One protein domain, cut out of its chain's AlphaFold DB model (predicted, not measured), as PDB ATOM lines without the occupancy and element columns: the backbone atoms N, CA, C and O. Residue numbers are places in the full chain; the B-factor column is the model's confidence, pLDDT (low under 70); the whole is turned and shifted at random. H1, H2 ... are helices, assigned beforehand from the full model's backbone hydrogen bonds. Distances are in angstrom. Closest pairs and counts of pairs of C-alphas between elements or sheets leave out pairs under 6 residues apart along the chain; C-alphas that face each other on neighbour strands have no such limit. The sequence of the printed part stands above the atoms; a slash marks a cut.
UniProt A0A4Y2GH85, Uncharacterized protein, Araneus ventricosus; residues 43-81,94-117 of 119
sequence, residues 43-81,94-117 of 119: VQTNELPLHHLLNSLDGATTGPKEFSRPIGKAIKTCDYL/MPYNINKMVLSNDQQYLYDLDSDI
ATOM      1  N   VAL A  43      -4.020  19.759 -15.671       53.97
ATOM      2  CA  VAL A  43      -4.109  19.334 -17.063       53.97
ATOM      3  C   VAL A  43      -5.190  20.111 -17.802       53.97
ATOM      4  O   VAL A  43      -4.833  20.715 -18.792       53.97
ATOM      5  N   GLN A  44      -6.439  20.215 -17.335       56.16
ATOM      6  CA  GLN A  44      -7.489  20.975 -18.036       56.16
ATOM      7  C   GLN A  44      -7.154  22.471 -18.181       56.16
ATOM      8  O   GLN A  44      -7.380  23.046 -19.249       56.16
ATOM      9  N   THR A  45      -6.565  23.093 -17.153       57.78
ATOM     10  CA  THR A  45      -6.166  24.513 -17.200       57.78
ATOM     11  C   THR A  45      -5.063  24.769 -18.221       57.78
ATOM     12  O   THR A  45      -5.025  25.835 -18.826       57.78
ATOM     13  N   ASN A  46      -4.167  23.804 -18.429       62.72
ATOM     14  CA  ASN A  46      -3.082  23.911 -19.402       62.72
ATOM     15  C   ASN A  46      -3.479  23.362 -20.781       62.72
ATOM     16  O   ASN A  46      -3.013  23.861 -21.797       62.72
ATOM     17  N   GLU A  47      -4.362  22.371 -20.835       64.38
ATOM     18  CA  GLU A  47      -4.782  21.657 -22.040       64.38
ATOM     19  C   GLU A  47      -5.553  22.578 -22.977       64.38
ATOM     20  O   GLU A  47      -5.254  22.595 -24.163       64.38
ATOM     21  N   LEU A  48      -6.489  23.383 -22.464       67.31
ATOM     22  CA  LEU A  48      -7.283  24.307 -23.280       67.31
ATOM     23  C   LEU A  48      -6.434  25.435 -23.903       67.31
ATOM     24  O   LEU A  48      -6.463  25.584 -25.126       67.31
ATOM     25  N   PRO A  49      -5.633  26.202 -23.133       68.56
ATOM     26  CA  PRO A  49      -4.772  27.244 -23.692       68.56
ATOM     27  C   PRO A  49      -3.654  26.689 -24.576       68.56
ATOM     28  O   PRO A  49      -3.293  27.307 -25.578       68.56
ATOM     29  N   LEU A  50      -3.110  25.518 -24.232       73.44
ATOM     30  CA  LEU A  50      -2.047  24.877 -25.006       73.44
ATOM     31  C   LEU A  50      -2.594  23.922 -26.066       73.44
ATOM     32  O   LEU A  50      -1.796  23.280 -26.740       73.44
ATOM     33  N   HIS A  51      -3.911  23.843 -26.278       73.69
ATOM     34  CA  HIS A  51      -4.518  22.861 -27.178       73.69
ATOM     35  C   HIS A  51      -3.926  22.945 -28.585       73.69
ATOM     36  O   HIS A  51      -3.605  21.928 -29.186       73.69
ATOM     37  N   HIS A  52      -3.703  24.156 -29.103       77.00
ATOM     38  CA  HIS A  52      -3.071  24.344 -30.409       77.00
ATOM     39  C   HIS A  52      -1.616  23.866 -30.447       77.00
ATOM     40  O   HIS A  52      -1.193  23.283 -31.444       77.00
ATOM     41  N   LEU A  53      -0.861  24.083 -29.368       80.06
ATOM     42  CA  LEU A  53       0.513  23.602 -29.238       80.06
ATOM     43  C   LEU A  53       0.541  22.075 -29.132       80.06
ATOM     44  O   LEU A  53       1.267  21.428 -29.878       80.06
ATOM     45  N   LEU A  54      -0.283  21.499 -28.261       75.44
ATOM     46  CA  LEU A  54      -0.413  20.055 -28.076       75.44
ATOM     47  C   LEU A  54      -0.882  19.374 -29.364       75.44
ATOM     48  O   LEU A  54      -0.296  18.378 -29.768       75.44
ATOM     49  N   ASN A  55      -1.845  19.958 -30.073       76.56
ATOM     50  CA  ASN A  55      -2.298  19.479 -31.377       76.56
ATOM     51  C   ASN A  55      -1.210  19.605 -32.459       76.56
ATOM     52  O   ASN A  55      -1.159  18.793 -33.375       76.56
ATOM     53  N   SER A  56      -0.322  20.601 -32.372       81.00
ATOM     54  CA  SER A  56       0.842  20.714 -33.264       81.00
ATOM     55  C   SER A  56       1.901  19.644 -32.961       81.00
ATOM     56  O   SER A  56       2.456  19.040 -33.877       81.00
ATOM     57  N   LEU A  57       2.160  19.382 -31.676       77.94
ATOM     58  CA  LEU A  57       3.188  18.447 -31.215       77.94
ATOM     59  C   LEU A  57       2.763  16.978 -31.342       77.94
ATOM     60  O   LEU A  57       3.553  16.141 -31.776       77.94
ATOM     61  N   ASP A  58       1.527  16.667 -30.964       76.00
ATOM     62  CA  ASP A  58       1.010  15.302 -30.834       76.00
ATOM     63  C   ASP A  58      -0.231  15.044 -31.700       76.00
ATOM     64  O   ASP A  58      -0.836  13.980 -31.622       76.00
ATOM     65  N   GLY A  59      -0.597  15.980 -32.579       76.44
ATOM     66  CA  GLY A  59      -1.731  15.827 -33.485       76.44
ATOM     67  C   GLY A  59      -3.096  15.863 -32.792       76.44
ATOM     68  O   GLY A  59      -3.220  15.954 -31.572       76.44
ATOM     69  N   ALA A  60      -4.148  15.761 -33.604       71.56
ATOM     70  CA  ALA A  60      -5.508  15.666 -33.093       71.56
ATOM     71  C   ALA A  60      -5.745  14.285 -32.469       71.56
ATOM     72  O   ALA A  60      -5.340  13.255 -33.026       71.56
ATOM     73  N   THR A  61      -6.457  14.250 -31.345       67.25
ATOM     74  CA  THR A  61      -6.924  12.997 -30.749       67.25
ATOM     75  C   THR A  61      -7.908  12.320 -31.708       67.25
ATOM     76  O   THR A  61      -8.895  12.901 -32.152       67.25
ATOM     77  N   THR A  62      -7.627  11.072 -32.088       63.84
ATOM     78  CA  THR A  62      -8.436  10.326 -33.073       63.84
ATOM     79  C   THR A  62      -9.574   9.521 -32.440       63.84
ATOM     80  O   THR A  62     -10.319   8.849 -33.149       63.84
ATOM     81  N   GLY A  63      -9.725   9.565 -31.113       62.12
ATOM     82  CA  GLY A  63     -10.809   8.899 -30.397       62.12
ATOM     83  C   GLY A  63     -10.689   8.999 -28.871       62.12
ATOM     84  O   GLY A  63      -9.634   9.367 -28.359       62.12
ATOM     85  N   PRO A  64     -11.752   8.635 -28.131       57.88
ATOM     86  CA  PRO A  64     -11.856   8.847 -26.682       57.88
ATOM     87  C   PRO A  64     -10.983   7.922 -25.824       57.88
ATOM     88  O   PRO A  64     -10.948   8.086 -24.611       57.88
ATOM     89  N   LYS A  65     -10.340   6.906 -26.412       57.16
ATOM     90  CA  LYS A  65      -9.666   5.850 -25.642       57.16
ATOM     91  C   LYS A  65      -8.173   5.726 -25.890       57.16
ATOM     92  O   LYS A  65      -7.514   5.087 -25.079       57.16
ATOM     93  N   GLU A  66      -7.628   6.300 -26.963       58.09
ATOM     94  CA  GLU A  66      -6.221   6.083 -27.301       58.09
ATOM     95  C   GLU A  66      -5.562   7.290 -27.965       58.09
ATOM     96  O   GLU A  66      -6.031   7.809 -28.979       58.09
ATOM     97  N   PHE A  67      -4.406   7.667 -27.425       66.62
ATOM     98  CA  PHE A  67      -3.468   8.555 -28.087       66.62
ATOM     99  C   PHE A  67      -2.750   7.808 -29.219       66.62
ATOM    100  O   PHE A  67      -2.149   6.752 -29.012       66.62
ATOM    101  N   SER A  68      -2.817   8.341 -30.438       67.25
ATOM    102  CA  SER A  68      -2.285   7.668 -31.631       67.25
ATOM    103  C   SER A  68      -0.837   8.050 -31.954       67.25
ATOM    104  O   SER A  68      -0.144   7.311 -32.669       67.25
ATOM    105  N   ARG A  69      -0.358   9.169 -31.409       74.50
ATOM    106  CA  ARG A  69       0.931   9.784 -31.729       74.50
ATOM    107  C   ARG A  69       1.990   9.526 -30.651       74.50
ATOM    108  O   ARG A  69       1.654   9.027 -29.579       74.50
ATOM    109  N   PRO A  70       3.284   9.707 -30.974       77.12
ATOM    110  CA  PRO A  70       4.374   9.232 -30.125       77.12
ATOM    111  C   PRO A  70       4.368   9.807 -28.707       77.12
ATOM    112  O   PRO A  70       4.667   9.057 -27.780       77.12
ATOM    113  N   ILE A  71       4.001  11.083 -28.525       78.12
ATOM    114  CA  ILE A  71       3.991  11.716 -27.198       78.12
ATOM    115  C   ILE A  71       2.855  11.112 -26.378       78.12
ATOM    116  O   ILE A  71       3.090  10.592 -25.288       78.12
ATOM    117  N   GLY A  72       1.644  11.058 -26.923       73.56
ATOM    118  CA  GLY A  72       0.525  10.471 -26.204       73.56
ATOM    119  C   GLY A  72       0.637   8.949 -26.015       73.56
ATOM    120  O   GLY A  72       0.151   8.411 -25.022       73.56
ATOM    121  N   LYS A  73       1.346   8.224 -26.893       77.56
ATOM    122  CA  LYS A  73       1.707   6.810 -26.660       77.56
ATOM    123  C   LYS A  73       2.703   6.652 -25.514       77.56
ATOM    124  O   LYS A  73       2.580   5.690 -24.758       77.56
ATOM    125  N   ALA A  74       3.644   7.586 -25.370       77.00
ATOM    126  CA  ALA A  74       4.614   7.576 -24.279       77.00
ATOM    127  C   ALA A  74       3.951   7.763 -22.903       77.00
ATOM    128  O   ALA A  74       4.479   7.252 -21.916       77.00
ATOM    129  N   ILE A  75       2.762   8.386 -22.838       72.50
ATOM    130  CA  ILE A  75       1.972   8.501 -21.598       72.50
ATOM    131  C   ILE A  75       1.666   7.120 -21.003       72.50
ATOM    132  O   ILE A  75       1.828   6.938 -19.800       72.50
ATOM    133  N   LYS A  76       1.314   6.116 -21.824       72.50
ATOM    134  CA  LYS A  76       1.026   4.745 -21.341       72.50
ATOM    135  C   LYS A  76       2.221   4.091 -20.634       72.50
ATOM    136  O   LYS A  76       2.043   3.127 -19.900       72.50
ATOM    137  N   THR A  77       3.429   4.584 -20.890       78.06
ATOM    138  CA  THR A  77       4.676   4.087 -20.300       78.06
ATOM    139  C   THR A  77       5.308   5.073 -19.318       78.06
ATOM    140  O   THR A  77       6.392   4.795 -18.815       78.06
ATOM    141  N   CYS A  78       4.662   6.213 -19.050       74.75
ATOM    142  CA  CYS A  78       5.242   7.304 -18.267       74.75
ATOM    143  C   CYS A  78       5.566   6.884 -16.830       74.75
ATOM    144  O   CYS A  78       6.585   7.308 -16.296       74.75
ATOM    145  N   ASP A  79       4.763   5.996 -16.242       72.94
ATOM    146  CA  ASP A  79       4.971   5.477 -14.883       72.94
ATOM    147  C   ASP A  79       6.280   4.683 -14.734       72.94
ATOM    148  O   ASP A  79       6.798   4.521 -13.630       72.94
ATOM    149  N   TYR A  80       6.830   4.185 -15.846       80.06
ATOM    150  CA  TYR A  80       8.097   3.452 -15.883       80.06
ATOM    151  C   TYR A  80       9.290   4.343 -16.237       80.06
ATOM    152  O   TYR A  80      10.428   3.867 -16.240       80.06
ATOM    153  N   LEU A  81       9.052   5.613 -16.574       76.31
ATOM    154  CA  LEU A  81      10.123   6.553 -16.866       76.31
ATOM    155  C   LEU A  81      10.688   7.105 -15.553       76.31
ATOM    156  O   LEU A  81       9.930   7.415 -14.632       76.31
ATOM    157  N   MET A  94       6.406  36.475 -12.395       67.00
ATOM    158  CA  MET A  94       4.950  36.434 -12.376       67.00
ATOM    159  C   MET A  94       4.436  37.849 -12.072       67.00
ATOM    160  O   MET A  94       4.918  38.483 -11.129       67.00
ATOM    161  N   PRO A  95       3.481  38.390 -12.848       69.56
ATOM    162  CA  PRO A  95       2.971  39.723 -12.574       69.56
ATOM    163  C   PRO A  95       2.344  39.746 -11.177       69.56
ATOM    164  O   PRO A  95       1.370  39.051 -10.925       69.56
ATOM    165  N   TYR A  96       2.865  40.574 -10.272       67.00
ATOM    166  CA  TYR A  96       2.331  40.686  -8.904       67.00
ATOM    167  C   TYR A  96       0.901  41.262  -8.863       67.00
ATOM    168  O   TYR A  96       0.215  41.183  -7.854       67.00
ATOM    169  N   ASN A  97       0.457  41.867  -9.972       73.19
ATOM    170  CA  ASN A  97      -0.845  42.509 -10.136       73.19
ATOM    171  C   ASN A  97      -1.511  42.035 -11.433       73.19
ATOM    172  O   ASN A  97      -1.746  42.824 -12.353       73.19
ATOM    173  N   ILE A  98      -1.777  40.734 -11.544       80.25
ATOM    174  CA  ILE A  98      -2.600  40.232 -12.645       80.25
ATOM    175  C   ILE A  98      -4.002  40.829 -12.494       80.25
ATOM    176  O   ILE A  98      -4.664  40.663 -11.470       80.25
ATOM    177  N   ASN A  99      -4.477  41.531 -13.524       84.31
ATOM    178  CA  ASN A  99      -5.863  41.978 -13.558       84.31
ATOM    179  C   ASN A  99      -6.776  40.748 -13.665       84.31
ATOM    180  O   ASN A  99      -6.869  40.142 -14.730       84.31
ATOM    181  N   LYS A 100      -7.484  40.392 -12.586       81.31
ATOM    182  CA  LYS A 100      -8.396  39.234 -12.574       81.31
ATOM    183  C   LYS A 100      -9.427  39.269 -13.709       81.31
ATOM    184  O   LYS A 100      -9.828  38.217 -14.184       81.31
ATOM    185  N   MET A 101      -9.801  40.454 -14.206       84.88
ATOM    186  CA  MET A 101     -10.749  40.587 -15.320       84.88
ATOM    187  C   MET A 101     -10.231  40.033 -16.652       84.88
ATOM    188  O   MET A 101     -11.039  39.781 -17.542       84.88
ATOM    189  N   VAL A 102      -8.913  39.871 -16.821       82.00
ATOM    190  CA  VAL A 102      -8.340  39.281 -18.045       82.00
ATOM    191  C   VAL A 102      -8.161  37.764 -17.949       82.00
ATOM    192  O   VAL A 102      -7.786  37.137 -18.936       82.00
ATOM    193  N   LEU A 103      -8.413  37.178 -16.777       77.75
ATOM    194  CA  LEU A 103      -8.280  35.748 -16.532       77.75
ATOM    195  C   LEU A 103      -9.580  35.011 -16.867       77.75
ATOM    196  O   LEU A 103     -10.678  35.511 -16.608       77.75
ATOM    197  N   SER A 104      -9.465  33.786 -17.382       74.19
ATOM    198  CA  SER A 104     -10.611  32.876 -17.466       74.19
ATOM    199  C   SER A 104     -11.109  32.493 -16.067       74.19
ATOM    200  O   SER A 104     -10.386  32.634 -15.081       74.19
ATOM    201  N   ASN A 105     -12.330  31.964 -15.967       68.69
ATOM    202  CA  ASN A 105     -12.890  31.529 -14.681       68.69
ATOM    203  C   ASN A 105     -11.981  30.512 -13.963       68.69
ATOM    204  O   ASN A 105     -11.765  30.629 -12.761       68.69
ATOM    205  N   ASP A 106     -11.392  29.571 -14.706       67.00
ATOM    206  CA  ASP A 106     -10.493  28.554 -14.147       67.00
ATOM    207  C   ASP A 106      -9.167  29.163 -13.664       67.00
ATOM    208  O   ASP A 106      -8.624  28.762 -12.636       67.00
ATOM    209  N   GLN A 107      -8.647  30.163 -14.382       70.00
ATOM    210  CA  GLN A 107      -7.441  30.891 -13.982       70.00
ATOM    211  C   GLN A 107      -7.683  31.766 -12.746       70.00
ATOM    212  O   GLN A 107      -6.803  31.859 -11.893       70.00
ATOM    213  N   GLN A 108      -8.863  32.384 -12.628       74.31
ATOM    214  CA  GLN A 108      -9.255  33.131 -11.429       74.31
ATOM    215  C   GLN A 108      -9.379  32.200 -10.221       74.31
ATOM    216  O   GLN A 108      -8.817  32.503  -9.175       74.31
ATOM    217  N   TYR A 109     -10.019  31.039 -10.392       71.44
ATOM    218  CA  TYR A 109     -10.144  30.040  -9.331       71.44
ATOM    219  C   TYR A 109      -8.778  29.597  -8.787       71.44
ATOM    220  O   TYR A 109      -8.580  29.546  -7.577       71.44
ATOM    221  N   LEU A 110      -7.809  29.331  -9.670       69.00
ATOM    222  CA  LEU A 110      -6.448  28.976  -9.254       69.00
ATOM    223  C   LEU A 110      -5.709  30.130  -8.570       69.00
ATOM    224  O   LEU A 110      -5.011  29.897  -7.588       69.00
ATOM    225  N   TYR A 111      -5.860  31.355  -9.077       73.56
ATOM    226  CA  TYR A 111      -5.268  32.540  -8.454       73.56
ATOM    227  C   TYR A 111      -5.797  32.743  -7.026       73.56
ATOM    228  O   TYR A 111      -5.030  33.067  -6.123       73.56
ATOM    229  N   ASP A 112      -7.095  32.521  -6.817       72.38
ATOM    230  CA  ASP A 112      -7.726  32.637  -5.503       72.38
ATOM    231  C   ASP A 112      -7.217  31.551  -4.539       72.38
ATOM    232  O   ASP A 112      -6.876  31.861  -3.398       72.38
ATOM    233  N   LEU A 113      -7.054  30.309  -5.019       68.19
ATOM    234  CA  LEU A 113      -6.464  29.220  -4.231       68.19
ATOM    235  C   LEU A 113      -5.033  29.524  -3.773       68.19
ATOM    236  O   LEU A 113      -4.707  29.263  -2.620       68.19
ATOM    237  N   ASP A 114      -4.188  30.059  -4.654       65.12
ATOM    238  CA  ASP A 114      -2.804  30.414  -4.311       65.12
ATOM    239  C   ASP A 114      -2.755  31.557  -3.283       65.12
ATOM    240  O   ASP A 114      -1.963  31.520  -2.346       65.12
ATOM    241  N   SER A 115      -3.665  32.533  -3.390       59.97
ATOM    242  CA  SER A 115      -3.744  33.645  -2.434       59.97
ATOM    243  C   SER A 115      -4.259  33.257  -1.040       59.97
ATOM    244  O   SER A 115      -3.922  33.931  -0.067       59.97
ATOM    245  N   ASP A 116      -5.037  32.174  -0.937       52.88
ATOM    246  CA  ASP A 116      -5.569  31.653   0.331       52.88
ATOM    247  C   ASP A 116      -4.621  30.645   1.012       52.88
ATOM    248  O   ASP A 116      -4.765  30.357   2.204       52.88
ATOM    249  N   ILE A 117      -3.626  30.118   0.289       41.38
ATOM    250  CA  ILE A 117      -2.579  29.256   0.848       41.38
ATOM    251  C   ILE A 117      -1.433  30.149   1.346       41.38
ATOM    252  O   ILE A 117      -0.444  30.398   0.663       41.38
TER     253      ILE A 117
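AT A GLANCE: This is residues 43 to 81 and 94 to 117 of the 119 residues of an uncharacterized protein of Araneus ventricosus (UniProt A0A4Y2GH85). Start at H4, the longest helix, at one end of a loose, open arch of four short helices: H4, H1, H2 and H3 follow one another in space from end to end, with no common core. H2 makes the crosspiece, H3 turns off about perpendicular to it at the far end of the arch, and H4 lies beyond H1 at the other end. You have 63 printed residues with four named helices, in the chain order H1, H2, H3, H4, and no named strand; the class is all helix, though the helices hold 31 of the 63 residues, under half. The whole is only just loose, close to extended, with a radius of gyration of the C-alphas of 16.0 A, and its elongated outline spans 40 by 26 by 21 A.

HOW THE PARTS SIT: Look first at H4, residues 105 to 116, which touches no helix. It is close to but not clearly touching H1, residues 43 to 47; their closest C-alphas, those of Asp 106 and Thr 45, are 6.7 A apart. From H1 go on to H2, residues 51 to 58, which is close to H1 but not clearly touching it; the closest C-alphas, those of Glu 47 and Leu 54, are 7.6 A apart. H2 touches H3, residues 70 to 75, where the closest C-alphas, those of Asp 58 and Ile 71, are 5.9 A apart. The lines of H2 and H3 are about perpendicular, at 76 degrees. H4 is apart from H2 and from H3, and H1 is apart from H3. In the backbones of H1, H2, H3 and H4, each O i to N i+4 pair is within hydrogen-bond range.

IN THESE COORDINATES: Find C-alpha 105 at (-12.890, 31.529, -14.681); from there H4 runs 16.7 A to C-alpha 116 at (-5.569, 31.653, 0.331). H1 begins at C-alpha 43, at (-4.109, 19.334, -17.063), and measures 5.5 A from Val 43 to Glu 47. H2 runs 10.1 A from His 51 to Asp 58, and H3 runs 8.9 A from Pro 70 to Ile 75.

THE WHOLE: The two C-alphas farthest apart are those of Tyr 80 and Met 101, at 41.6 A. Residues 82 to 93 are not printed, and C-alphas 81 and 94 stand 30.7 A apart across this cut, which falls in the link from H3 to H4. The link from H1 to H2 is tight, with 3 residues, and that from H2 to H3 is long, with 11. The mean pLDDT of the printed part is 70.6; look for values under 70 at residues 43 to 49, 61 to 68, 94 to 96, 105 to 106, 110 and 113 to 117.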